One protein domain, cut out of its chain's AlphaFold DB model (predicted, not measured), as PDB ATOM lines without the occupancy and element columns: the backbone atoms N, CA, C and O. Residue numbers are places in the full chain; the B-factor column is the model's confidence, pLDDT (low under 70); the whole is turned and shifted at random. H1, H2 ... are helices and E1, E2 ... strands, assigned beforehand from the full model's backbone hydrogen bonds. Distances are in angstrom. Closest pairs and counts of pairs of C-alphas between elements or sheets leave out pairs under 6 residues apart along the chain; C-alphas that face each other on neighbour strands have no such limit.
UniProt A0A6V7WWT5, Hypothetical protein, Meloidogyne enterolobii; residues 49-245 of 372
ATOM      1  N   THR A  49     220.462 178.900 111.918       92.81
ATOM      2  CA  THR A  49     221.889 178.868 112.286       92.81
ATOM      3  C   THR A  49     222.452 177.451 112.456       92.81
ATOM      4  O   THR A  49     223.649 177.241 112.247       92.81
ATOM      5  N   ALA A  50     221.620 176.467 112.810       94.19
ATOM      6  CA  ALA A  50     222.025 175.068 112.900       94.19
ATOM      7  C   ALA A  50     222.171 174.418 111.515       94.19
ATOM      8  O   ALA A  50     223.132 173.671 111.315       94.19
ATOM      9  N   ASP A  51     221.305 174.747 110.552       91.56
ATOM     10  CA  ASP A  51     221.393 174.246 109.172       91.56
ATOM     11  C   ASP A  51     222.685 174.718 108.493       91.56
ATOM     12  O   ASP A  51     223.437 173.929 107.910       91.56
ATOM     13  N   VAL A  52     223.003 176.007 108.651       91.75
ATOM     14  CA  VAL A  52     224.239 176.618 108.136       91.75
ATOM     15  C   VAL A  52     225.480 175.929 108.718       91.75
ATOM     16  O   VAL A  52     226.465 175.674 108.010       91.75
ATOM     17  N   LEU A  53     225.442 175.582 110.007       93.44
ATOM     18  CA  LEU A  53     226.520 174.848 110.662       93.44
ATOM     19  C   LEU A  53     226.605 173.394 110.172       93.44
ATOM     20  O   LEU A  53     227.710 172.893 109.955       93.44
ATOM     21  N   LEU A  54     225.465 172.730 109.960       92.44
ATOM     22  CA  LEU A  54     225.381 171.355 109.468       92.44
ATOM     23  C   LEU A  54     226.037 171.201 108.088       92.44
ATOM     24  O   LEU A  54     226.850 170.292 107.905       92.44
ATOM     25  N   GLN A  55     225.772 172.115 107.149       90.44
ATOM     26  CA  GLN A  55     226.394 172.107 105.813       90.44
ATOM     27  C   GLN A  55     227.928 172.201 105.855       90.44
ATOM     28  O   GLN A  55     228.625 171.729 104.957       90.44
ATOM     29  N   ASN A  56     228.472 172.817 106.906       91.62
ATOM     30  CA  ASN A  56     229.900 173.089 107.049       91.62
ATOM     31  C   ASN A  56     230.579 172.212 108.114       91.62
ATOM     32  O   ASN A  56     231.775 172.364 108.376       91.62
ATOM     33  N   LEU A  57     229.849 171.256 108.688       92.94
ATOM     34  CA  LEU A  57     230.284 170.432 109.812       92.94
ATOM     35  C   LEU A  57     231.560 169.627 109.510       92.94
ATOM     36  O   LEU A  57     232.436 169.488 110.368       92.94
ATOM     37  N   ASP A  58     231.707 169.134 108.280       92.81
ATOM     38  CA  ASP A  58     232.866 168.336 107.848       92.81
ATOM     39  C   ASP A  58     234.166 169.161 107.770       92.81
ATOM     40  O   ASP A  58     235.269 168.609 107.809       92.81
ATOM     41  N   LYS A  59     234.067 170.497 107.725       93.12
ATOM     42  CA  LYS A  59     235.225 171.405 107.725       93.12
ATOM     43  C   LYS A  59     235.782 171.637 109.133       93.12
ATOM     44  O   LYS A  59     236.936 172.038 109.276       93.12
ATOM     45  N   LEU A  60     235.005 171.341 110.178       93.12
ATOM     46  CA  LEU A  60     235.424 171.472 111.572       93.12
ATOM     47  C   LEU A  60     236.260 170.258 111.999       93.12
ATOM     48  O   LEU A  60     235.723 169.179 112.251       93.12
ATOM     49  N   LYS A  61     237.583 170.439 112.101       90.88
ATOM     50  CA  LYS A  61     238.549 169.346 112.358       90.88
ATOM     51  C   LYS A  61     239.050 169.258 113.801       90.88
ATOM     52  O   LYS A  61     239.659 168.262 114.183       90.88
ATOM     53  N   LYS A  62     238.880 170.319 114.592       93.19
ATOM     54  CA  LYS A  62     239.386 170.390 115.971       93.19
ATOM     55  C   LYS A  62     238.406 169.729 116.939       93.19
ATOM     56  O   LYS A  62     237.210 169.701 116.683       93.19
ATOM     57  N   LYS A  63     238.923 169.211 118.060       93.75
ATOM     58  CA  LYS A  63     238.126 168.522 119.092       93.75
ATOM     59  C   LYS A  63     237.115 169.452 119.767       93.75
ATOM     60  O   LYS A  63     235.980 169.045 119.992       93.75
ATOM     61  N   ASN A  64     237.535 170.674 120.073       94.62
ATOM     62  CA  ASN A  64     236.690 171.727 120.626       94.62
ATOM     63  C   ASN A  64     236.548 172.824 119.568       94.62
ATOM     64  O   ASN A  64     237.518 173.155 118.880       94.62
ATOM     65  N   VAL A  65     235.340 173.355 119.432       96.38
ATOM     66  CA  VAL A  65     234.975 174.404 118.484       96.38
ATOM     67  C   VAL A  65     234.399 175.564 119.283       96.38
ATOM     68  O   VAL A  65     233.540 175.361 120.139       96.38
ATOM     69  N   LEU A  66     234.885 176.771 119.006       96.75
ATOM     70  CA  LEU A  66     234.291 178.004 119.505       96.75
ATOM     71  C   LEU A  66     233.348 178.539 118.426       96.75
ATOM     72  O   LEU A  66     233.783 178.787 117.302       96.75
ATOM     73  N   ILE A  67     232.073 178.685 118.762       96.88
ATOM     74  CA  ILE A  67     231.050 179.270 117.896       96.88
ATOM     75  C   ILE A  67     230.770 180.675 118.414       96.88
ATOM     76  O   ILE A  67     230.507 180.845 119.605       96.88
ATOM     77  N   VAL A  68     230.845 181.665 117.527       95.50
ATOM     78  CA  VAL A  68     230.645 183.081 117.846       95.50
ATOM     79  C   VAL A  68     229.707 183.680 116.808       95.50
ATOM     80  O   VAL A  68     229.923 183.502 115.608       95.50
ATOM     81  N   SER A  69     228.673 184.380 117.265       93.12
ATOM     82  CA  SER A  69     227.787 185.136 116.381       93.12
ATOM     83  C   SER A  69     228.484 186.366 115.791       93.12
ATOM     84  O   SER A  69     229.277 187.028 116.458       93.12
ATOM     85  N   GLY A  70     228.170 186.700 114.536       91.19
ATOM     86  CA  GLY A  70     228.770 187.837 113.821       91.19
ATOM     87  C   GLY A  70     228.303 189.219 114.296       91.19
ATOM     88  O   GLY A  70     228.812 190.231 113.823       91.19
ATOM     89  N   ASP A  71     227.337 189.271 115.211       91.88
ATOM     90  CA  ASP A  71     226.767 190.490 115.798       91.88
ATOM     91  C   ASP A  71     227.324 190.821 117.195       91.88
ATOM     92  O   ASP A  71     226.944 191.839 117.784       91.88
ATOM     93  N   LEU A  72     228.216 189.984 117.733       93.00
ATOM     94  CA  LEU A  72     228.817 190.169 119.047       93.00
ATOM     95  C   LEU A  72     230.070 191.043 118.958       93.00
ATOM     96  O   LEU A  72     231.019 190.735 118.242       93.00
ATOM     97  N   ILE A  73     230.100 192.108 119.757       92.00
ATOM     98  CA  ILE A  73     231.253 192.996 119.899       92.00
ATOM     99  C   ILE A  73     231.606 193.087 121.380       92.00
ATOM    100  O   ILE A  73     230.818 193.603 122.176       92.00
ATOM    101  N   THR A  74     232.786 192.600 121.760       91.62
ATOM    102  CA  THR A  74     233.241 192.657 123.151       91.62
ATOM    103  C   THR A  74     234.760 192.608 123.295       91.62
ATOM    104  O   THR A  74     235.439 192.033 122.449       91.62
ATOM    105  N   ASP A  75     235.278 193.208 124.371       90.50
ATOM    106  CA  ASP A  75     236.662 193.064 124.848       90.50
ATOM    107  C   ASP A  75     236.802 192.004 125.961       90.50
ATOM    108  O   ASP A  75     237.841 191.916 126.616       90.50
ATOM    109  N   LEU A  76     235.765 191.188 126.194       90.38
ATOM    110  CA  LEU A  76     235.803 190.113 127.181       90.38
ATOM    111  C   LEU A  76     236.843 189.046 126.802       90.38
ATOM    112  O   LEU A  76     236.820 188.480 125.708       90.38
ATOM    113  N   THR A  77     237.720 188.713 127.749       90.44
ATOM    114  CA  THR A  77     238.726 187.663 127.553       90.44
ATOM    115  C   THR A  77     238.103 186.276 127.714       90.44
ATOM    116  O   THR A  77     237.466 185.979 128.722       90.44
ATOM    117  N   LEU A  78     238.318 185.391 126.737       92.31
ATOM    118  CA  LEU A  78     237.721 184.045 126.722       92.31
ATOM    119  C   LEU A  78     238.606 182.961 127.358       92.31
ATOM    120  O   LEU A  78     238.186 181.812 127.469       92.31
ATOM    121  N   GLU A  79     239.833 183.290 127.762       93.00
ATOM    122  CA  GLU A  79     240.825 182.309 128.221       93.00
ATOM    123  C   GLU A  79     240.317 181.464 129.402       93.00
ATOM    124  O   GLU A  79     240.437 180.239 129.391       93.00
ATOM    125  N   GLU A  80     239.708 182.102 130.400       93.62
ATOM    126  CA  GLU A  80     239.175 181.414 131.578       93.62
ATOM    127  C   GLU A  80     237.966 180.535 131.240       93.62
ATOM    128  O   GLU A  80     237.885 179.400 131.712       93.62
ATOM    129  N   MET A  81     237.082 180.998 130.350       95.19
ATOM    130  CA  MET A  81     235.959 180.201 129.847       95.19
ATOM    131  C   MET A  81     236.451 178.944 129.122       95.19
ATOM    132  O   MET A  81     235.909 177.854 129.326       95.19
ATOM    133  N   LEU A  82     237.479 179.077 128.280       95.94
ATOM    134  CA  LEU A  82     238.049 177.956 127.535       95.94
ATOM    135  C   LEU A  82     238.738 176.958 128.476       95.94
ATOM    136  O   LEU A  82     238.490 175.757 128.365       95.94
ATOM    137  N   LYS A  83     239.513 177.438 129.458       96.50
ATOM    138  CA  LYS A  83     240.097 176.587 130.511       96.50
ATOM    139  C   LYS A  83     239.018 175.858 131.305       96.50
ATOM    140  O   LYS A  83     239.141 174.663 131.550       96.50
ATOM    141  N   PHE A  84     237.945 176.551 131.676       96.69
ATOM    142  CA  PHE A  84     236.806 175.957 132.369       96.69
ATOM    143  C   PHE A  84     236.135 174.860 131.527       96.69
ATOM    144  O   PHE A  84     235.891 173.764 132.031       96.69
ATOM    145  N   HIS A  85     235.908 175.106 130.232       97.56
ATOM    146  CA  HIS A  85     235.352 174.110 129.310       97.56
ATOM    147  C   HIS A  85     236.202 172.831 129.250       97.56
ATOM    148  O   HIS A  85     235.660 171.720 129.266       97.56
ATOM    149  N   GLU A  86     237.527 172.978 129.208       96.69
ATOM    150  CA  GLU A  86     238.462 171.852 129.175       96.69
ATOM    151  C   GLU A  86     238.554 171.116 130.517       96.69
ATOM    152  O   GLU A  86     238.447 169.887 130.533       96.69
ATOM    153  N   ASN A  87     238.681 171.846 131.630       96.75
ATOM    154  CA  ASN A  87     238.812 171.288 132.980       96.75
ATOM    155  C   ASN A  87     237.577 170.480 133.395       96.75
ATOM    156  O   ASN A  87     237.707 169.362 133.893       96.75
ATOM    157  N   GLU A  88     236.381 171.003 133.124       95.94
ATOM    158  CA  GLU A  88     235.119 170.302 133.396       95.94
ATOM    159  C   GLU A  88     234.814 169.207 132.364       95.94
ATOM    160  O   GLU A  88     233.815 168.488 132.475       95.94
ATOM    161  N   ASN A  89     235.656 169.070 131.329       95.69
ATOM    162  CA  ASN A  89     235.432 168.186 130.190       95.69
ATOM    163  C   ASN A  89     234.004 168.359 129.632       95.69
ATOM    164  O   ASN A  89     233.317 167.386 129.288       95.69
ATOM    165  N   SER A  90     233.557 169.611 129.563       96.62
ATOM    166  CA  SER A  90     232.195 169.991 129.207       96.62
ATOM    167  C   SER A  90     231.868 169.576 127.771       96.62
ATOM    168  O   SER A  90     232.735 169.562 126.901       96.62
ATOM    169  N   VAL A  91     230.621 169.180 127.501       97.56
ATOM    170  CA  VAL A  91     230.150 169.020 126.114       97.56
ATOM    171  C   VAL A  91     229.823 170.374 125.494       97.56
ATOM    172  O   VAL A  91     230.099 170.576 124.314       97.56
ATOM    173  N   LEU A  92     229.289 171.290 126.298       98.38
ATOM    174  CA  LEU A  92     228.871 172.626 125.901       98.38
ATOM    175  C   LEU A  92     229.094 173.589 127.066       98.38
ATOM    176  O   LEU A  92     228.585 173.354 128.161       98.38
ATOM    177  N   THR A  93     229.780 174.694 126.816       98.50
ATOM    178  CA  THR A  93     229.848 175.827 127.740       98.50
ATOM    179  C   THR A  93     229.270 177.057 127.047       98.50
ATOM    180  O   THR A  93     229.811 177.481 126.025       98.50
ATOM    181  N   CYS A  94     228.185 177.614 127.590       97.94
ATOM    182  CA  CYS A  94     227.551 178.838 127.090       97.94
ATOM    183  C   CYS A  94     228.046 180.049 127.876       97.94
ATOM    184  O   CYS A  94     228.019 180.020 129.105       97.94
ATOM    185  N   LEU A  95     228.451 181.113 127.188       96.25
ATOM    186  CA  LEU A  95     228.755 182.386 127.832       96.25
ATOM    187  C   LEU A  95     227.467 183.187 128.050       96.25
ATOM    188  O   LEU A  95     226.789 183.554 127.092       96.25
ATOM    189  N   LEU A  96     227.147 183.469 129.311       95.06
ATOM    190  CA  LEU A  96     225.965 184.225 129.724       95.06
ATOM    191  C   LEU A  96     226.390 185.516 130.429       95.06
ATOM    192  O   LEU A  96     227.326 185.500 131.226       95.06
ATOM    193  N   THR A  97     225.707 186.631 130.169       92.00
ATOM    194  CA  THR A  97     226.111 187.963 130.676       92.00
ATOM    195  C   THR A  97     224.924 188.748 131.212       92.00
ATOM    196  O   THR A  97     223.804 188.548 130.762       92.00
ATOM    197  N   ASP A  98     225.126 189.632 132.187       88.00
ATOM    198  CA  ASP A  98     224.034 190.358 132.850       88.00
ATOM    199  C   ASP A  98     223.789 191.784 132.341       88.00
ATOM    200  O   ASP A  98     222.840 192.440 132.777       88.00
ATOM    201  N   SER A  99     224.622 192.285 131.428       78.12
ATOM    202  CA  SER A  99     224.550 193.683 130.997       78.12
ATOM    203  C   SER A  99     225.027 193.938 129.557       78.12
ATOM    204  O   SER A  99     225.914 194.773 129.349       78.12
ATOM    205  N   PRO A 100     224.467 193.272 128.532       81.25
ATOM    206  CA  PRO A 100     224.733 193.681 127.162       81.25
ATOM    207  C   PRO A 100     224.187 195.087 126.905       81.25
ATOM    208  O   PRO A 100     223.099 195.448 127.365       81.25
ATOM    209  N   LEU A 101     224.940 195.879 126.145       83.94
ATOM    210  CA  LEU A 101     224.541 197.217 125.733       83.94
ATOM    211  C   LEU A 101     223.181 197.176 125.023       83.94
ATOM    212  O   LEU A 101     222.954 196.385 124.107       83.94
ATOM    213  N   SER A 102     222.282 198.060 125.441       81.88
ATOM    214  CA  SER A 102     220.937 198.201 124.893       81.88
ATOM    215  C   SER A 102     220.519 199.669 124.936       81.88
ATOM    216  O   SER A 102     220.992 200.434 125.779       81.88
ATOM    217  N   GLY A 103     219.634 200.070 124.027       79.25
ATOM    218  CA  GLY A 103     219.212 201.456 123.866       79.25
ATOM    219  C   GLY A 103     217.795 201.603 123.344       79.25
ATOM    220  O   GLY A 103     217.156 200.634 122.937       79.25
ATOM    221  N   ALA A 104     217.308 202.843 123.355       80.50
ATOM    222  CA  ALA A 104     216.029 203.173 122.740       80.50
ATOM    223  C   ALA A 104     216.102 202.958 121.223       80.50
ATOM    224  O   ALA A 104     217.105 203.295 120.596       80.50
ATOM    225  N   ILE A 105     215.025 202.420 120.656       81.69
ATOM    226  CA  ILE A 105     214.891 202.156 119.226       81.69
ATOM    227  C   ILE A 105     214.257 203.397 118.579       81.69
ATOM    228  O   ILE A 105     213.122 203.735 118.916       81.69
ATOM    229  N   PRO A 106     214.959 204.119 117.688       80.44
ATOM    230  CA  PRO A 106     214.342 205.184 116.903       80.44
ATOM    231  C   PRO A 106     213.289 204.620 115.942       80.44
ATOM    232  O   PRO A 106     213.385 203.477 115.518       80.44
ATOM    233  N   GLY A 107     212.320 205.437 115.535       77.31
ATOM    234  CA  GLY A 107     211.340 205.094 114.499       77.31
ATOM    235  C   GLY A 107     210.044 204.473 115.012       77.31
ATOM    236  O   GLY A 107     209.081 204.416 114.252       77.31
ATOM    237  N   THR A 108     209.976 204.075 116.284       74.69
ATOM    238  CA  THR A 108     208.760 203.535 116.903       74.69
ATOM    239  C   THR A 108     208.478 204.223 118.242       74.69
ATOM    240  O   THR A 108     209.381 204.688 118.935       74.69
ATOM    241  N   ASN A 109     207.197 204.321 118.612       68.88
ATOM    242  CA  ASN A 109     206.784 204.747 119.959       68.88
ATOM    243  C   ASN A 109     206.721 203.569 120.945       68.88
ATOM    244  O   ASN A 109     206.297 203.733 122.092       68.88
ATOM    245  N   GLU A 110     207.098 202.377 120.494       66.75
ATOM    246  CA  GLU A 110     207.047 201.173 121.300       66.75
ATOM    247  C   GLU A 110     208.194 201.161 122.302       66.75
ATOM    248  O   GLU A 110     209.315 201.599 122.034       66.75
ATOM    249  N   ARG A 111     207.908 200.653 123.502       62.97
ATOM    250  CA  ARG A 111     208.979 200.388 124.458       62.97
ATOM    251  C   ARG A 111     209.827 199.256 123.878       62.97
ATOM    252  O   ARG A 111     209.242 198.260 123.459       62.97
ATOM    253  N   PRO A 112     211.166 199.368 123.881       61.75
ATOM    254  CA  PRO A 112     212.007 198.286 123.398       61.75
ATOM    255  C   PRO A 112     211.666 197.007 124.168       61.75
ATOM    256  O   PRO A 112     211.693 197.011 125.407       61.75
ATOM    257  N   LYS A 113     211.317 195.935 123.440       61.84
ATOM    258  CA  LYS A 113     211.177 194.600 124.026       61.84
ATOM    259  C   LYS A 113     212.499 194.274 124.717       61.84
ATOM    260  O   LYS A 113     213.576 194.376 124.126       61.84
ATOM    261  N   LYS A 114     212.434 193.964 126.010       64.50
ATOM    262  CA  LYS A 114     213.611 193.500 126.741       64.50
ATOM    263  C   LYS A 114     213.754 192.026 126.411       64.50
ATOM    264  O   LYS A 114     213.112 191.236 127.072       64.50
ATOM    265  N   TYR A 115     214.574 191.683 125.425       69.31
ATOM    266  CA  TYR A 115     214.943 190.289 125.182       69.31
ATOM    267  C   TYR A 115     215.586 189.716 126.449       69.31
ATOM    268  O   TYR A 115     216.674 190.157 126.841       69.31
ATOM    269  N   ARG A 116     214.888 188.795 127.114       83.25
ATOM    270  CA  ARG A 116     215.358 188.086 128.305       83.25
ATOM    271  C   ARG A 116     215.486 186.611 127.993       83.25
ATOM    272  O   ARG A 116     214.712 186.075 127.212       83.25
ATOM    273  N   ASP A 117     216.432 185.978 128.666       90.88
ATOM    274  CA  ASP A 117     216.538 184.530 128.696       90.88
ATOM    275  C   ASP A 117     216.187 184.037 130.096       90.88
ATOM    276  O   ASP A 117     216.622 184.608 131.100       90.88
ATOM    277  N   PHE A 118     215.411 182.963 130.168       92.88
ATOM    278  CA  PHE A 118     215.190 182.225 131.400       92.88
ATOM    279  C   PHE A 118     216.262 181.150 131.537       92.88
ATOM    280  O   PHE A 118     216.329 180.185 130.774       92.88
ATOM    281  N   VAL A 119     217.111 181.315 132.548       95.56
ATOM    282  CA  VAL A 119     218.244 180.431 132.815       95.56
ATOM    283  C   VAL A 119     218.003 179.677 134.114       95.56
ATOM    284  O   VAL A 119     217.713 180.285 135.146       95.56
ATOM    285  N   MET A 120     218.180 178.355 134.095       95.88
ATOM    286  CA  MET A 120     218.251 177.530 135.304       95.88
ATOM    287  C   MET A 120     219.612 176.852 135.379       95.88
ATOM    288  O   MET A 120     220.024 176.178 134.435       95.88
ATOM    289  N   PHE A 121     220.305 176.988 136.503       96.62
ATOM    290  CA  PHE A 121     221.642 176.429 136.687       96.62
ATOM    291  C   PHE A 121     221.880 175.989 138.134       96.62
ATOM    292  O   PHE A 121     221.193 176.423 139.059       96.62
ATOM    293  N   SER A 122     222.859 175.111 138.336       95.81
ATOM    294  CA  SER A 122     223.358 174.766 139.668       95.81
ATOM    295  C   SER A 122     224.389 175.812 140.110       95.81
ATOM    296  O   SER A 122     225.434 175.908 139.469       95.81
ATOM    297  N   PRO A 123     224.159 176.575 141.192       94.00
ATOM    298  CA  PRO A 123     225.069 177.648 141.607       94.00
ATOM    299  C   PRO A 123     226.416 177.144 142.149       94.00
ATOM    300  O   PRO A 123     227.375 177.900 142.207       94.00
ATOM    301  N   GLU A 124     226.508 175.871 142.538       92.12
ATOM    302  CA  GLU A 124     227.746 175.272 143.063       92.12
ATOM    303  C   GLU A 124     228.720 174.861 141.956       92.12
ATOM    304  O   GLU A 124     229.929 174.854 142.158       92.12
ATOM    305  N   THR A 125     228.192 174.488 140.788       93.19
ATOM    306  CA  THR A 125     228.983 173.902 139.690       93.19
ATOM    307  C   THR A 125     228.873 174.681 138.386       93.19
ATOM    308  O   THR A 125     229.549 174.351 137.418       93.19
ATOM    309  N   ASN A 126     227.982 175.670 138.325       95.81
ATOM    310  CA  ASN A 126     227.528 176.330 137.103       95.81
ATOM    311  C   ASN A 126     226.982 175.367 136.036       95.81
ATOM    312  O   ASN A 126     226.913 175.716 134.855       95.81
ATOM    313  N   GLN A 127     226.578 174.147 136.417       96.44
ATOM    314  CA  GLN A 127     225.952 173.219 135.481       96.44
ATOM    315  C   GLN A 127     224.638 173.825 134.982       96.44
ATOM    316  O   GLN A 127     223.748 174.141 135.774       96.44
ATOM    317  N   LEU A 128     224.528 173.984 133.666       97.12
ATOM    318  CA  LEU A 128     223.369 174.568 133.011       97.12
ATOM    319  C   LEU A 128     222.276 173.505 132.912       97.12
ATOM    320  O   LEU A 128     222.514 172.408 132.407       97.12
ATOM    321  N   LEU A 129     221.090 173.815 133.425       95.75
ATOM    322  CA  LEU A 129     219.965 172.884 133.526       95.75
ATOM    323  C   LEU A 129     218.861 173.214 132.522       95.75
ATOM    324  O   LEU A 129     218.210 172.298 132.024       95.75
ATOM    325  N   TYR A 130     218.670 174.503 132.235       94.81
ATOM    326  CA  TYR A 130     217.686 175.012 131.288       94.81
ATOM    327  C   TYR A 130     218.114 176.385 130.760       94.81
ATOM    328  O   TYR A 130     218.683 177.180 131.513       94.81
ATOM    329  N   LEU A 131     217.852 176.640 129.481       94.94
ATOM    330  CA  LEU A 131     218.075 177.914 128.804       94.94
ATOM    331  C   LEU A 131     217.018 178.039 127.708       94.94
ATOM    332  O   LEU A 131     216.931 177.152 126.863       94.94
ATOM    333  N   ILE A 132     216.243 179.114 127.743       92.25
ATOM    334  CA  ILE A 132     215.234 179.453 126.737       92.25
ATOM    335  C   ILE A 132     215.078 180.973 126.704       92.25
ATOM    336  O   ILE A 132     215.351 181.630 127.714       92.25
ATOM    337  N   ASP A 133     214.683 181.537 125.571       89.12
ATOM    338  CA  ASP A 133     214.289 182.942 125.518       89.12
ATOM    339  C   ASP A 133     212.868 183.151 126.066       89.12
ATOM    340  O   ASP A 133     212.124 182.215 126.349       89.12
ATOM    341  N   GLU A 134     212.526 184.412 126.322       86.88
ATOM    342  CA  GLU A 134     211.205 184.799 126.822       86.88
ATOM    343  C   GLU A 134     210.097 184.572 125.786       86.88
ATOM    344  O   GLU A 134     208.972 184.284 126.183       86.88
ATOM    345  N   ASP A 135     210.410 184.675 124.491       84.94
ATOM    346  CA  ASP A 135     209.431 184.530 123.409       84.94
ATOM    347  C   ASP A 135     209.047 183.052 123.169       84.94
ATOM    348  O   ASP A 135     207.877 182.775 122.899       84.94
ATOM    349  N   ASP A 136     209.972 182.097 123.355       85.44
ATOM    350  CA  ASP A 136     209.674 180.657 123.294       85.44
ATOM    351  C   ASP A 136     209.150 180.100 124.634       85.44
ATOM    352  O   ASP A 136     208.763 178.929 124.717       85.44
ATOM    353  N   PHE A 137     209.128 180.903 125.705       84.75
ATOM    354  CA  PHE A 137     208.655 180.455 127.014       84.75
ATOM    355  C   PHE A 137     207.126 180.341 127.042       84.75
ATOM    356  O   PHE A 137     206.404 181.333 127.161       84.75
ATOM    357  N   GLY A 138     206.627 179.107 126.965       84.56
ATOM    358  CA  GLY A 138     205.198 178.820 127.054       84.56
ATOM    359  C   GLY A 138     204.631 178.933 128.473       84.56
ATOM    360  O   GLY A 138     205.356 178.902 129.468       84.56
ATOM    361  N   ASP A 139     203.298 178.983 128.572       86.12
ATOM    362  CA  ASP A 139     202.584 179.002 129.860       86.12
ATOM    363  C   ASP A 139     202.882 177.756 130.721       86.12
ATOM    364  O   ASP A 139     202.946 177.842 131.949       86.12
ATOM    365  N   ASP A 140     203.094 176.602 130.075       87.44
ATOM    366  CA  ASP A 140     203.324 175.306 130.717       87.44
ATOM    367  C   ASP A 140     204.643 174.665 130.253       87.44
ATOM    368  O   ASP A 140     204.703 174.015 129.206       87.44
ATOM    369  N   GLU A 141     205.682 174.740 131.092       86.56
ATOM    370  CA  GLU A 141     206.971 174.081 130.842       86.56
ATOM    371  C   GLU A 141     207.129 172.743 131.576       86.56
ATOM    372  O   GLU A 141     206.847 172.599 132.771       86.56
ATOM    373  N   LYS A 142     207.620 171.725 130.856       87.19
ATOM    374  CA  LYS A 142     207.739 170.350 131.371       87.19
ATOM    375  C   LYS A 142     209.188 169.947 131.585       87.19
ATOM    376  O   LYS A 142     209.917 169.620 130.652       87.19
ATOM    377  N   PHE A 143     209.559 169.796 132.852       89.38
ATOM    378  CA  PHE A 143     210.903 169.380 133.237       89.38
ATOM    379  C   PHE A 143     210.988 167.879 133.569       89.38
ATOM    380  O   PHE A 143     210.136 167.343 134.286       89.38
ATOM    381  N   PRO A 144     212.042 167.166 133.124       88.06
ATOM    382  CA  PRO A 144     212.287 165.796 133.555       88.06
ATOM    383  C   PRO A 144     212.517 165.726 135.070       88.06
ATOM    384  O   PRO A 144     213.395 166.403 135.595       88.06
ATOM    385  N   ALA A 145     211.832 164.826 135.783       90.19
ATOM    386  CA  ALA A 145     212.047 164.646 137.227       90.19
ATOM    387  C   ALA A 145     213.510 164.300 137.591       90.19
ATOM    388  O   ALA A 145     213.962 164.547 138.707       90.19
ATOM    389  N   SER A 146     214.267 163.717 136.655       90.06
ATOM    390  CA  SER A 146     215.704 163.455 136.794       90.06
ATOM    391  C   SER A 146     216.553 164.723 136.919       90.06
ATOM    392  O   SER A 146     217.602 164.650 137.555       90.06
ATOM    393  N   LEU A 147     216.106 165.858 136.369       91.62
ATOM    394  CA  LEU A 147     216.762 167.159 136.504       91.62
ATOM    395  C   LEU A 147     216.841 167.541 137.987       91.62
ATOM    396  O   LEU A 147     217.940 167.637 138.532       91.62
ATOM    397  N   PHE A 148     215.694 167.595 138.671       90.81
ATOM    398  CA  PHE A 148     215.610 167.927 140.099       90.81
ATOM    399  C   PHE A 148     216.296 166.901 141.009       90.81
ATOM    400  O   PHE A 148     216.845 167.252 142.046       90.81
ATOM    401  N   LYS A 149     216.320 165.620 140.613       89.25
ATOM    402  CA  LYS A 149     217.070 164.587 141.351       89.25
ATOM    403  C   LYS A 149     218.583 164.765 141.242       89.25
ATOM    404  O   LYS A 149     219.302 164.389 142.158       89.25
ATOM    405  N   SER A 150     219.063 165.256 140.101       85.06
ATOM    406  CA  SER A 150     220.496 165.420 139.839       85.06
ATOM    407  C   SER A 150     221.077 166.705 140.425       85.06
ATOM    408  O   SER A 150     222.262 166.732 140.738       85.06
ATOM    409  N   SER A 151     220.249 167.741 140.567       87.56
ATOM    410  CA  SER A 151     220.638 169.066 141.047       87.56
ATOM    411  C   SER A 151     219.639 169.513 142.117       87.56
ATOM    412  O   SER A 151     218.595 170.058 141.766       87.56
ATOM    413  N   PRO A 152     219.907 169.250 143.410       86.38
ATOM    414  CA  PRO A 152     218.982 169.603 144.489       86.38
ATOM    415  C   PRO A 152     218.942 171.114 144.755       86.38
ATOM    416  O   PRO A 152     217.929 171.628 145.218       86.38
ATOM    417  N   HIS A 153     220.030 171.823 144.440       93.44
ATOM    418  CA  HIS A 153     220.117 173.274 144.523       93.44
ATOM    419  C   HIS A 153     220.121 173.862 143.110       93.44
ATOM    420  O   HIS A 153     221.053 173.639 142.331       93.44
ATOM    421  N   ILE A 154     219.043 174.573 142.778       95.50
ATOM    422  CA  ILE A 154     218.809 175.169 141.463       95.50
ATOM    423  C   ILE A 154     218.556 176.653 141.657       95.50
ATOM    424  O   ILE A 154     217.676 177.042 142.423       95.50
ATOM    425  N   GLN A 155     219.296 177.468 140.918       96.19
ATOM    426  CA  GLN A 155     219.026 178.884 140.780       96.19
ATOM    427  C   GLN A 155     218.346 179.133 139.438       96.19
ATOM    428  O   GLN A 155     218.799 178.647 138.401       96.19
ATOM    429  N   THR A 156     217.266 179.907 139.463       94.44
ATOM    430  CA  THR A 156     216.587 180.404 138.267       94.44
ATOM    431  C   THR A 156     216.820 181.906 138.148       94.44
ATOM    432  O   THR A 156     216.890 182.624 139.150       94.44
ATOM    433  N   SER A 157     217.024 182.399 136.933       93.06
ATOM    434  CA  SER A 157     217.313 183.811 136.714       93.06
ATOM    435  C   SER A 157     216.898 184.264 135.325       93.06
ATOM    436  O   SER A 157     217.156 183.567 134.352       93.06
ATOM    437  N   ALA A 158     216.332 185.470 135.253       91.88
ATOM    438  CA  ALA A 158     216.170 186.241 134.017       91.88
ATOM    439  C   ALA A 158     217.181 187.402 133.926       91.88
ATOM    440  O   ALA A 158     216.978 188.367 133.190       91.88
ATOM    441  N   LYS A 159     218.226 187.370 134.768       90.81
ATOM    442  CA  LYS A 159     219.281 188.392 134.813       90.81
ATOM    443  C   LYS A 159     220.264 188.217 133.659       90.81
ATOM    444  O   LYS A 159     220.761 189.204 133.136       90.81
ATOM    445  N   TYR A 160     220.576 186.969 133.327       92.31
ATOM    446  CA  TYR A 160     221.616 186.637 132.368       92.31
ATOM    447  C   TYR A 160     221.026 186.433 130.978       92.31
ATOM    448  O   TYR A 160     219.998 185.779 130.838       92.31
ATOM    449  N   LYS A 161     221.712 186.968 129.973       90.88
ATOM    450  CA  LYS A 161     221.408 186.842 128.555       90.88
ATOM    451  C   LYS A 161     222.456 185.971 127.872       90.88
ATOM    452  O   LYS A 161     223.653 186.121 128.138       90.88
ATOM    453  N   ASP A 162     222.010 185.108 126.975       93.00
ATOM    454  CA  ASP A 162     222.848 184.396 126.024       93.00
ATOM    455  C   ASP A 162     223.323 185.352 124.923       93.00
ATOM    456  O   ASP A 162     222.530 186.010 124.244       93.00
ATOM    457  N   ILE A 163     224.641 185.443 124.757       91.50
ATOM    458  CA  ILE A 163     225.278 186.312 123.759       91.50
ATOM    459  C   ILE A 163     225.741 185.542 122.516       91.50
ATOM    460  O   ILE A 163     226.513 186.072 121.719       91.50
ATOM    461  N   HIS A 164     225.269 184.303 122.345       94.00
ATOM    462  CA  HIS A 164     225.568 183.429 121.208       94.00
ATOM    463  C   HIS A 164     227.068 183.140 121.050       94.00
ATOM    464  O   HIS A 164     227.626 183.161 119.947       94.00
ATOM    465  N   LEU A 165     227.723 182.872 122.183       96.25
ATOM    466  CA  LEU A 165     229.115 182.444 122.248       96.25
ATOM    467  C   LEU A 165     229.203 181.118 123.004       96.25
ATOM    468  O   LEU A 165     228.917 181.033 124.202       96.25
ATOM    469  N   TYR A 166     229.615 180.074 122.287       98.00
ATOM    470  CA  TYR A 166     229.589 178.699 122.776       98.00
ATOM    471  C   TYR A 166     230.929 178.005 122.550       98.00
ATOM    472  O   TYR A 166     231.425 177.949 121.426       98.00
ATOM    473  N   ALA A 167     231.481 177.393 123.596       98.06
ATOM    474  CA  ALA A 167     232.528 176.386 123.450       98.06
ATOM    475  C   ALA A 167     231.872 175.001 123.426       98.06
ATOM    476  O   ALA A 167     231.197 174.613 124.382       98.06
ATOM    477  N   ILE A 168     232.042 174.257 122.334       98.00
ATOM    478  CA  ILE A 168     231.372 172.973 122.123       98.00
ATOM    479  C   ILE A 168     232.338 171.898 121.635       98.00
ATOM    480  O   ILE A 168     233.216 172.133 120.802       98.00
ATOM    481  N   LYS A 169     232.145 170.668 122.114       96.75
ATOM    482  CA  LYS A 169     232.849 169.511 121.562       96.75
ATOM    483  C   LYS A 169     232.356 169.201 120.158       96.75
ATOM    484  O   LYS A 169     231.162 169.034 119.920       96.75
ATOM    485  N   ARG A 170     233.292 168.991 119.240       94.94
ATOM    486  CA  ARG A 170     233.015 168.609 117.853       94.94
ATOM    487  C   ARG A 170     232.197 167.326 117.737       94.94
ATOM    488  O   ARG A 170     231.364 167.228 116.838       94.94
ATOM    489  N   ASP A 171     232.391 166.382 118.655       93.12
ATOM    490  CA  ASP A 171     231.606 165.146 118.705       93.12
ATOM    491  C   ASP A 171     230.129 165.409 118.997       93.12
ATOM    492  O   ASP A 171     229.273 164.714 118.463       93.12
ATOM    493  N   ALA A 172     229.818 166.435 119.794       94.38
ATOM    494  CA  ALA A 172     228.439 166.821 120.057       94.38
ATOM    495  C   ALA A 172     227.789 167.453 118.823       94.38
ATOM    496  O   ALA A 172     226.627 167.188 118.550       94.38
ATOM    497  N   LEU A 173     228.545 168.206 118.019       95.06
ATOM    498  CA  LEU A 173     228.040 168.748 116.753       95.06
ATOM    499  C   LEU A 173     227.697 167.658 115.720       95.06
ATOM    500  O   LEU A 173     226.877 167.905 114.843       95.06
ATOM    501  N   ASN A 174     228.237 166.433 115.832       92.06
ATOM    502  CA  ASN A 174     227.792 165.310 114.987       92.06
ATOM    503  C   ASN A 174     226.309 164.977 115.182       92.06
ATOM    504  O   ASN A 174     225.685 164.416 114.280       92.06
ATOM    505  N   SER A 175     225.736 165.339 116.331       91.56
ATOM    506  CA  SER A 175     224.308 165.202 116.574       91.56
ATOM    507  C   SER A 175     223.462 166.038 115.626       91.56
ATOM    508  O   SER A 175     222.332 165.644 115.413       91.56
ATOM    509  N   LEU A 176     223.982 167.102 115.003       91.81
ATOM    510  CA  LEU A 176     223.247 167.837 113.963       91.81
ATOM    511  C   LEU A 176     222.935 166.959 112.739       91.81
ATOM    512  O   LEU A 176     221.907 167.131 112.102       91.81
ATOM    513  N   LYS A 177     223.826 166.011 112.413       89.62
ATOM    514  CA  LYS A 177     223.696 165.115 111.253       89.62
ATOM    515  C   LYS A 177     223.035 163.784 111.606       89.62
ATOM    516  O   LYS A 177     222.332 163.201 110.789       89.62
ATOM    517  N   ASN A 178     223.317 163.275 112.804       86.69
ATOM    518  CA  ASN A 178     222.983 161.907 113.205       86.69
ATOM    519  C   ASN A 178     221.729 161.812 114.096       86.69
ATOM    520  O   ASN A 178     221.351 160.712 114.506       86.69
ATOM    521  N   SER A 179     221.111 162.940 114.454       86.25
ATOM    522  CA  SER A 179     219.881 162.969 115.245       86.25
ATOM    523  C   SER A 179     218.665 162.505 114.447       86.25
ATOM    524  O   SER A 179     218.609 162.561 113.226       86.25
ATOM    525  N   LYS A 180     217.625 162.098 115.179       82.31
ATOM    526  CA  LYS A 180     216.258 161.956 114.644       82.31
ATOM    527  C   LYS A 180     215.486 163.279 114.629       82.31
ATOM    528  O   LYS A 180     214.346 163.314 114.183       82.31
ATOM    529  N   LEU A 181     216.066 164.311 115.231       86.38
ATOM    530  CA  LEU A 181     215.512 165.655 115.331       86.38
ATOM    531  C   LEU A 181     216.101 166.498 114.203       86.38
ATOM    532  O   LEU A 181     217.292 166.360 113.930       86.38
ATOM    533  N   SER A 182     215.281 167.355 113.601       87.88
ATOM    534  CA  SER A 182     215.766 168.460 112.774       87.88
ATOM    535  C   SER A 182     216.055 169.660 113.673       87.88
ATOM    536  O   SER A 182     215.359 169.842 114.675       87.88
ATOM    537  N   PHE A 183     217.072 170.445 113.338       91.56
ATOM    538  CA  PHE A 183     217.444 171.654 114.068       91.56
ATOM    539  C   PHE A 183     217.581 172.790 113.064       91.56
ATOM    540  O   PHE A 183     218.472 172.716 112.225       91.56
ATOM    541  N   SER A 184     216.752 173.825 113.187       91.12
ATOM    542  CA  SER A 184     216.907 175.046 112.396       91.12
ATOM    543  C   SER A 184     217.724 176.065 113.191       91.12
ATOM    544  O   SER A 184     218.789 176.509 112.764       91.12
ATOM    545  N   SER A 185     217.332 176.351 114.432       92.88
ATOM    546  CA  SER A 185     218.051 177.269 115.315       92.88
ATOM    547  C   SER A 185     219.111 176.549 116.148       92.88
ATOM    548  O   SER A 185     218.838 175.567 116.847       92.88
ATOM    549  N   LEU A 186     220.339 177.073 116.147       94.50
ATOM    550  CA  LEU A 186     221.396 176.567 117.017       94.50
ATOM    551  C   LEU A 186     221.016 176.750 118.491       94.50
ATOM    552  O   LEU A 186     221.160 175.806 119.259       94.50
ATOM    553  N   LYS A 187     220.509 177.925 118.881       93.06
ATOM    554  CA  LYS A 187     220.116 178.215 120.267       93.06
ATOM    555  C   LYS A 187     218.830 177.478 120.646       93.06
ATOM    556  O   LYS A 187     218.876 176.595 121.503       93.06
ATOM    557  N   ALA A 188     217.717 177.832 119.998       90.25
ATOM    558  CA  ALA A 188     216.377 177.400 120.398       90.25
ATOM    559  C   ALA A 188     216.196 175.885 120.246       90.25
ATOM    560  O   ALA A 188     215.648 175.237 121.140       90.25
ATOM    561  N   ASP A 189     216.767 175.291 119.191       92.44
ATOM    562  CA  ASP A 189     216.646 173.856 118.971       92.44
ATOM    563  C   ASP A 189     217.863 173.109 119.515       92.44
ATOM    564  O   ASP A 189     217.759 172.342 120.475       92.44
ATOM    565  N   PHE A 190     219.034 173.265 118.902       95.44
ATOM    566  CA  PHE A 190     220.143 172.345 119.157       95.44
ATOM    567  C   PHE A 190     220.686 172.443 120.594       95.44
ATOM    568  O   PHE A 190     220.781 171.426 121.288       95.44
ATOM    569  N   ILE A 191     220.999 173.652 121.060       95.88
ATOM    570  CA  ILE A 191     221.563 173.917 122.388       95.88
ATOM    571  C   ILE A 191     220.557 173.563 123.486       95.88
ATOM    572  O   ILE A 191     220.904 172.793 124.388       95.88
ATOM    573  N   SER A 192     219.305 174.019 123.380       93.06
ATOM    574  CA  SER A 192     218.233 173.659 124.319       93.06
ATOM    575  C   SER A 192     218.082 172.141 124.447       93.06
ATOM    576  O   SER A 192     218.076 171.578 125.549       93.06
ATOM    577  N   ASN A 193     218.050 171.427 123.317       93.19
ATOM    578  CA  ASN A 193     217.932 169.973 123.311       93.19
ATOM    579  C   ASN A 193     219.170 169.276 123.893       93.19
ATOM    580  O   ASN A 193     219.025 168.274 124.605       93.19
ATOM    581  N   LEU A 194     220.371 169.803 123.636       95.69
ATOM    582  CA  LEU A 194     221.622 169.290 124.186       95.69
ATOM    583  C   LEU A 194     221.644 169.412 125.717       95.69
ATOM    584  O   LEU A 194     221.957 168.424 126.387       95.69
ATOM    585  N   ILE A 195     221.220 170.558 126.264       95.69
ATOM    586  CA  ILE A 195     221.086 170.797 127.711       95.69
ATOM    587  C   ILE A 195     220.110 169.788 128.329       95.69
ATOM    588  O   ILE A 195     220.464 169.100 129.291       95.69
ATOM    589  N   TYR A 196     218.922 169.612 127.742       92.00
ATOM    590  CA  TYR A 196     217.926 168.648 128.228       92.00
ATOM    591  C   TYR A 196     218.400 167.187 128.170       92.00
ATOM    592  O   TYR A 196     218.036 166.362 129.022       92.00
ATOM    593  N   GLY A 197     219.235 166.836 127.190       93.12
ATOM    594  CA  GLY A 197     219.801 165.493 127.064       93.12
ATOM    595  C   GLY A 197     220.715 165.084 128.231       93.12
ATOM    596  O   GLY A 197     220.902 163.888 128.478       93.12
ATOM    597  N   GLN A 198     221.189 166.017 129.061       94.56
ATOM    598  CA  GLN A 198     221.886 165.674 130.309       94.56
ATOM    599  C   GLN A 198     221.014 164.798 131.232       94.56
ATOM    600  O   GLN A 198     221.507 163.852 131.861       94.56
ATOM    601  N   PHE A 199     219.698 165.045 131.249       93.50
ATOM    602  CA  PHE A 199     218.763 164.457 132.215       93.50
ATOM    603  C   PHE A 199     217.840 163.387 131.624       93.50
ATOM    604  O   PHE A 199     217.251 162.611 132.380       93.50
ATOM    605  N   SER A 200     217.723 163.281 130.297       91.62
ATOM    606  CA  SER A 200     216.805 162.342 129.637       91.62
ATOM    607  C   SER A 200     217.529 161.346 128.727       91.62
ATOM    608  O   SER A 200     218.076 161.712 127.690       91.62
ATOM    609  N   LYS A 201     217.468 160.048 129.075       90.31
ATOM    610  CA  LYS A 201     218.010 158.957 128.236       90.31
ATOM    611  C   LYS A 201     217.369 158.934 126.848       90.31
ATOM    612  O   LYS A 201     218.076 158.829 125.851       90.31
ATOM    613  N   SER A 202     216.041 159.081 126.793       89.75
ATOM    614  CA  SER A 202     215.300 159.125 125.528       89.75
ATOM    615  C   SER A 202     215.772 160.293 124.663       89.75
ATOM    616  O   SER A 202     216.004 160.120 123.470       89.75
ATOM    617  N   LYS A 203     216.013 161.462 125.278       90.44
ATOM    618  CA  LYS A 203     216.495 162.637 124.550       90.44
ATOM    619  C   LYS A 203     217.915 162.453 124.016       90.44
ATOM    620  O   LYS A 203     218.149 162.770 122.856       90.44
ATOM    621  N   ARG A 204     218.827 161.859 124.801       92.06
ATOM    622  CA  ARG A 204     220.174 161.492 124.317       92.06
ATOM    623  C   ARG A 204     220.124 160.584 123.097       92.06
ATOM    624  O   ARG A 204     220.831 160.846 122.131       92.06
ATOM    625  N   ARG A 205     219.252 159.570 123.111       90.06
ATOM    626  CA  ARG A 205     219.047 158.699 121.947       90.06
ATOM    627  C   ARG A 205     218.559 159.482 120.733       90.06
ATOM    628  O   ARG A 205     219.059 159.261 119.637       90.06
ATOM    629  N   SER A 206     217.588 160.380 120.906       90.56
ATOM    630  CA  SER A 206     217.074 161.201 119.800       90.56
ATOM    631  C   SER A 206     218.139 162.124 119.202       90.56
ATOM    632  O   SER A 206     218.093 162.397 118.008       90.56
ATOM    633  N   LEU A 207     219.110 162.556 120.009       89.81
ATOM    634  CA  LEU A 207     220.284 163.324 119.591       89.81
ATOM    635  C   LEU A 207     221.407 162.459 118.983       89.81
ATOM    636  O   LEU A 207     222.435 162.992 118.583       89.81
ATOM    637  N   GLY A 208     221.267 161.132 118.941       87.75
ATOM    638  CA  GLY A 208     222.309 160.236 118.426       87.75
ATOM    639  C   GLY A 208     223.476 159.979 119.391       87.75
ATOM    640  O   GLY A 208     224.481 159.402 118.987       87.75
ATOM    641  N   PHE A 209     223.359 160.362 120.669       87.94
ATOM    642  CA  PHE A 209     224.339 159.996 121.697       87.94
ATOM    643  C   PHE A 209     224.109 158.573 122.211       87.94
ATOM    644  O   PHE A 209     222.981 158.072 122.256       87.94
ATOM    645  N   ASN A 210     225.176 157.947 122.716       83.75
ATOM    646  CA  ASN A 210     225.057 156.722 123.498       83.75
ATOM    647  C   ASN A 210     224.245 156.999 124.780       83.75
ATOM    648  O   ASN A 210     224.641 157.814 125.614       83.75
ATOM    649  N   GLU A 211     223.120 156.301 124.972       78.81
ATOM    650  CA  GLU A 211     222.211 156.505 126.113       78.81
ATOM    651  C   GLU A 211     222.895 156.350 127.484       78.81
ATOM    652  O   GLU A 211     222.463 156.969 128.474       78.81
ATOM    653  N   GLN A 212     223.949 155.528 127.542       79.94
ATOM    654  CA  GLN A 212     224.732 155.261 128.750       79.94
ATOM    655  C   GLN A 212     225.758 156.360 129.040       79.94
ATOM    656  O   GLN A 212     226.079 156.602 130.204       79.94
ATOM    657  N   GLN A 213     226.235 157.056 128.006       84.50
ATOM    658  CA  GLN A 213     227.217 158.118 128.155       84.50
ATOM    659  C   GLN A 213     226.527 159.383 128.665       84.50
ATOM    660  O   GLN A 213     225.801 160.072 127.949       84.50
ATOM    661  N   LYS A 214     226.738 159.681 129.947       90.19
ATOM    662  CA  LYS A 214     226.335 160.962 130.525       90.19
ATOM    663  C   LYS A 214     227.311 162.046 130.085       90.19
ATOM    664  O   LYS A 214     228.505 161.797 129.944       90.19
ATOM    665  N   TYR A 215     226.792 163.250 129.931       95.06
ATOM    666  CA  TYR A 215     227.579 164.446 129.694       95.06
ATOM    667  C   TYR A 215     226.982 165.611 130.478       95.06
ATOM    668  O   TYR A 215     225.877 165.495 131.019       95.06
ATOM    669  N   LYS A 216     227.734 166.709 130.547       95.69
ATOM    670  CA  LYS A 216     227.321 167.944 131.202       95.69
ATOM    671  C   LYS A 216     227.465 169.137 130.262       95.69
ATOM    672  O   LYS A 216     228.360 169.154 129.413       95.69
ATOM    673  N   CYS A 217     226.581 170.101 130.448       97.94
ATOM    674  CA  CYS A 217     226.600 171.416 129.835       97.94
ATOM    675  C   CYS A 217     226.692 172.445 130.963       97.94
ATOM    676  O   CYS A 217     226.119 172.241 132.034       97.94
ATOM    677  N   PHE A 218     227.407 173.535 130.736       98.25
ATOM    678  CA  PHE A 218     227.688 174.528 131.763       98.25
ATOM    679  C   PHE A 218     227.418 175.941 131.262       98.25
ATOM    680  O   PHE A 218     227.519 176.224 130.069       98.25
ATOM    681  N   ALA A 219     227.097 176.821 132.199       97.44
ATOM    682  CA  ALA A 219     227.122 178.255 131.993       97.44
ATOM    683  C   ALA A 219     228.480 178.796 132.444       97.44
ATOM    684  O   ALA A 219     229.008 178.398 133.481       97.44
ATOM    685  N   TYR A 220     229.032 179.722 131.678       96.44
ATOM    686  CA  TYR A 220     230.107 180.591 132.118       96.44
ATOM    687  C   TYR A 220     229.536 181.999 132.222       96.44
ATOM    688  O   TYR A 220     229.037 182.533 131.233       96.44
ATOM    689  N   PHE A 221     229.551 182.583 133.417       93.88
ATOM    690  CA  PHE A 221     228.978 183.905 133.643       93.88
ATOM    691  C   PHE A 221     230.051 184.970 133.424       93.88
ATOM    692  O   PHE A 221     230.937 185.124 134.257       93.88
ATOM    693  N   GLY A 222     229.971 185.686 132.302       87.69
ATOM    694  CA  GLY A 222     230.797 186.866 132.062       87.69
ATOM    695  C   GLY A 222     230.249 188.035 132.871       87.69
ATOM    696  O   GLY A 222     229.081 188.401 132.706       87.69
ATOM    697  N   ASN A 223     231.060 188.597 133.767       76.69
ATOM    698  CA  ASN A 223     230.633 189.725 134.577       76.69
ATOM    699  C   ASN A 223     230.852 191.033 133.813       76.69
ATOM    700  O   ASN A 223     231.856 191.211 133.128       76.69
ATOM    701  N   SER A 224     229.947 191.990 133.998       69.06
ATOM    702  CA  SER A 224     230.083 193.365 133.499       69.06
ATOM    703  C   SER A 224     231.413 194.045 133.865       69.06
ATOM    704  O   SER A 224     231.858 194.942 133.158       69.06
ATOM    705  N   ASN A 225     232.061 193.612 134.950       76.00
ATOM    706  CA  ASN A 225     233.363 194.128 135.379       76.00
ATOM    707  C   ASN A 225     234.548 193.562 134.577       76.00
ATOM    708  O   ASN A 225     235.632 194.142 134.626       76.00
ATOM    709  N   ASP A 226     234.351 192.457 133.855       82.19
ATOM    710  CA  ASP A 226     235.413 191.730 133.149       82.19
ATOM    711  C   ASP A 226     235.606 192.240 131.710       82.19
ATOM    712  O   ASP A 226     236.547 191.847 131.019       82.19
ATOM    713  N   CYS A 227     234.724 193.129 131.248       85.56
ATOM    714  CA  CYS A 227     234.779 193.759 129.934       85.56
ATOM    715  C   CYS A 227     234.415 195.242 130.049       85.56
ATOM    716  O   CYS A 227     233.571 195.624 130.857       85.56
ATOM    717  N   SER A 228     235.020 196.102 129.234       86.94
ATOM    718  CA  SER A 228     234.618 197.511 129.170       86.94
ATOM    719  C   SER A 228     233.585 197.792 128.087       86.94
ATOM    720  O   SER A 228     232.905 198.819 128.143       86.94
ATOM    721  N   PHE A 229     233.432 196.877 127.130       89.12
ATOM    722  CA  PHE A 229     232.436 196.963 126.080       89.12
ATOM    723  C   PHE A 229     231.843 195.584 125.792       89.12
ATOM    724  O   PHE A 229     232.558 194.614 125.546       89.12
ATOM    725  N   LEU A 230     230.515 195.502 125.790       90.69
ATOM    726  CA  LEU A 230     229.788 194.308 125.383       90.69
ATOM    727  C   LEU A 230     228.484 194.721 124.719       90.69
ATOM    728  O   LEU A 230     227.608 195.301 125.357       90.69
ATOM    729  N   ALA A 231     228.349 194.418 123.434       90.25
ATOM    730  CA  ALA A 231     227.149 194.694 122.663       90.25
ATOM    731  C   ALA A 231     226.837 193.513 121.745       90.25
ATOM    732  O   ALA A 231     227.701 193.050 121.006       90.25
ATOM    733  N   GLN A 232     225.582 193.069 121.764       89.88
ATOM    734  CA  GLN A 232     225.039 192.170 120.752       89.88
ATOM    735  C   GLN A 232     224.171 193.015 119.823       89.88
ATOM    736  O   GLN A 232     223.076 193.441 120.194       89.88
ATOM    737  N   CYS A 233     224.678 193.318 118.632       89.19
ATOM    738  CA  CYS A 233     224.038 194.219 117.674       89.19
ATOM    739  C   CYS A 233     222.934 193.521 116.860       89.19
ATOM    740  O   CYS A 233     222.794 193.771 115.667       89.19
ATOM    741  N   ASN A 234     222.141 192.668 117.511       83.81
ATOM    742  CA  ASN A 234     221.027 191.930 116.910       83.81
ATOM    743  C   ASN A 234     219.692 192.688 116.937       83.81
ATOM    744  O   ASN A 234     218.679 192.195 116.462       83.81
ATOM    745  N   ASN A 235     219.683 193.886 117.516       82.94
ATOM    746  CA  ASN A 235     218.544 194.789 117.507       82.94
ATOM    747  C   ASN A 235     219.025 196.222 117.263       82.94
ATOM    748  O   ASN A 235     220.167 196.584 117.573       82.94
ATOM    749  N   LEU A 236     218.129 197.057 116.739       84.56
ATOM    750  CA  LEU A 236     218.478 198.412 116.328       84.56
ATOM    751  C   LEU A 236     218.932 199.296 117.496       84.56
ATOM    752  O   LEU A 236     219.805 200.139 117.313       84.56
ATOM    753  N   GLY A 237     218.381 199.099 118.696       86.19
ATOM    754  CA  GLY A 237     218.756 199.866 119.885       86.19
ATOM    755  C   GLY A 237     220.207 199.609 120.299       86.19
ATOM    756  O   GLY A 237     220.971 200.552 120.497       86.19
ATOM    757  N   ALA A 238     220.609 198.337 120.366       87.50
ATOM    758  CA  ALA A 238     221.987 197.942 120.647       87.50
ATOM    759  C   ALA A 238     222.945 198.422 119.550       87.50
ATOM    760  O   ALA A 238     223.970 199.018 119.870       87.50
ATOM    761  N   TYR A 239     222.582 198.256 118.272       89.31
ATOM    762  CA  TYR A 239     223.365 198.778 117.147       89.31
ATOM    763  C   TYR A 239     223.552 200.300 117.238       89.31
ATOM    764  O   TYR A 239     224.659 200.815 117.063       89.31
ATOM    765  N   PHE A 240     222.481 201.032 117.541       89.06
ATOM    766  CA  PHE A 240     222.493 202.486 117.637       89.06
ATOM    767  C   PHE A 240     223.390 202.986 118.769       89.06
ATOM    768  O   PHE A 240     224.201 203.888 118.555       89.06
ATOM    769  N   GLU A 241     223.283 202.400 119.964       88.75
ATOM    770  CA  GLU A 241     224.151 202.754 121.092       88.75
ATOM    771  C   GLU A 241     225.598 202.322 120.862       88.75
ATOM    772  O   GLU A 241     226.510 203.119 121.098       88.75
ATOM    773  N   ALA A 242     225.819 201.116 120.327       90.69
ATOM    774  CA  ALA A 242     227.150 200.604 120.027       90.69
ATOM    775  C   ALA A 242     227.903 201.566 119.106       90.69
ATOM    776  O   ALA A 242     228.987 202.021 119.460       90.69
ATOM    777  N   ASN A 243     227.303 201.976 117.985       88.94
ATOM    778  CA  ASN A 243     227.954 202.878 117.032       88.94
ATOM    779  C   ASN A 243     228.363 204.227 117.643       88.94
ATOM    780  O   ASN A 243     229.379 204.792 117.239       88.94
ATOM    781  N   LYS A 244     227.622 204.743 118.631       86.62
ATOM    782  CA  LYS A 244     227.939 206.034 119.265       86.62
ATOM    783  C   LYS A 244     229.120 205.960 120.222       86.62
ATOM    784  O   LYS A 244     229.900 206.909 120.307       86.62
ATOM    785  N   ILE A 245     229.256 204.851 120.947       86.38
ATOM    786  CA  ILE A 245     230.230 204.755 122.040       86.38
ATOM    787  C   ILE A 245     231.433 203.865 121.709       86.38
ATOM    788  O   ILE A 245     232.483 204.058 122.320       86.38
TER     789      ILE A 245
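This is residues 49 to 245 of the 372 residues of the protein "Hypothetical protein" of Meloidogyne enterolobii (UniProt A0A6V7WWT5). A strongly twisted sheet, E1 E7 E3 E8, makes the core; H2 covers one face, while H6 and a second sheet, E5 E4 E6, cover part of the other, the sheets partly face to face with strands crossed. A small strand pair, E2 and E9, lies at one end with H8 on it, and the long loop of residues 98 to 116 lies at that end too. The printed part has 197 residues, with eight helices and nine strands in the order H1 E1 E2 H2 E3 E4 E5 H3 E6 E7 H4 H5 H6 H7 E8 E9 H8, class mixed. The first sheet is mixed, the others antiparallel. The whole is compact, radius of gyration of the C-alphas 17.1 A, spanning 51 by 39 by 31 A.

Find C-alpha 161 at (221.408, 186.842, 128.555), where E7 begins; it runs 21.9 A to residue 169, bending by 63 degrees at residue 164. Its neighbours in the sheet are E1, residues 64 to 68, and E3, residues 92 to 97, 16.3 A long; E8, residues 217 to 222, 16.2 A long, is the other neighbour of E3 and an edge strand. The second sheet has E5, 128 to 133, E4, 117 to 121, and E6, 155 to 157; the third has E2, 72 to 74, and E9, 230 to 232. The helices are H1, 49 to 55, H2, 79 to 87, H3, 145 to 150, H4, 170 to 173, H5, 175 to 178, H6, 186 to 197, 15.0 A, H7, 201 to 206, and H8, 236 to 245, ending at (230.230, 204.755, 122.040).

Look first at E7, antiparallel to E1 (N 65 to O 168, 2.8 A) and E3 (N 93 to O 167, 2.8 A); E3 and E8 are parallel (N 94 to O 218, 2.9 A). H2 and H6 lie on opposite faces, making three layers, at heights of 8.4 A and 9.8 A over the sheet. The two larger sheets form a sandwich, face to face, with strands at 48 degrees. E4 and E5 are a hairpin (N 118 to O 132, 2.8 A); E5, H3, E6 are a split strand-helix-strand unit with E4 between the strands, its crossover right-handed. H1 only just touches H5 and H6, with 3 pairs of C-alphas within 8 A each. H6 and H7 touch only at the corner, Gly 197 and Arg 204 closest, C-alphas 4.9 A apart. H4 only grazes the first sheet. O i to N i+4 pairs are within hydrogen-bond range throughout H1, H2, H3 and H7, 6 of 8 in H6 and 5 of 6 in H8; H4 and H5 are too short.

The C-alphas of Gly 107 and Gln 212, the two farthest apart, are 53.5 A apart. The printed part has no cut; the long links are E3 to E4 and E5 to H3. Mean pLDDT of the printed part is 89.9; residues 109 to 115 and 224 are under 70.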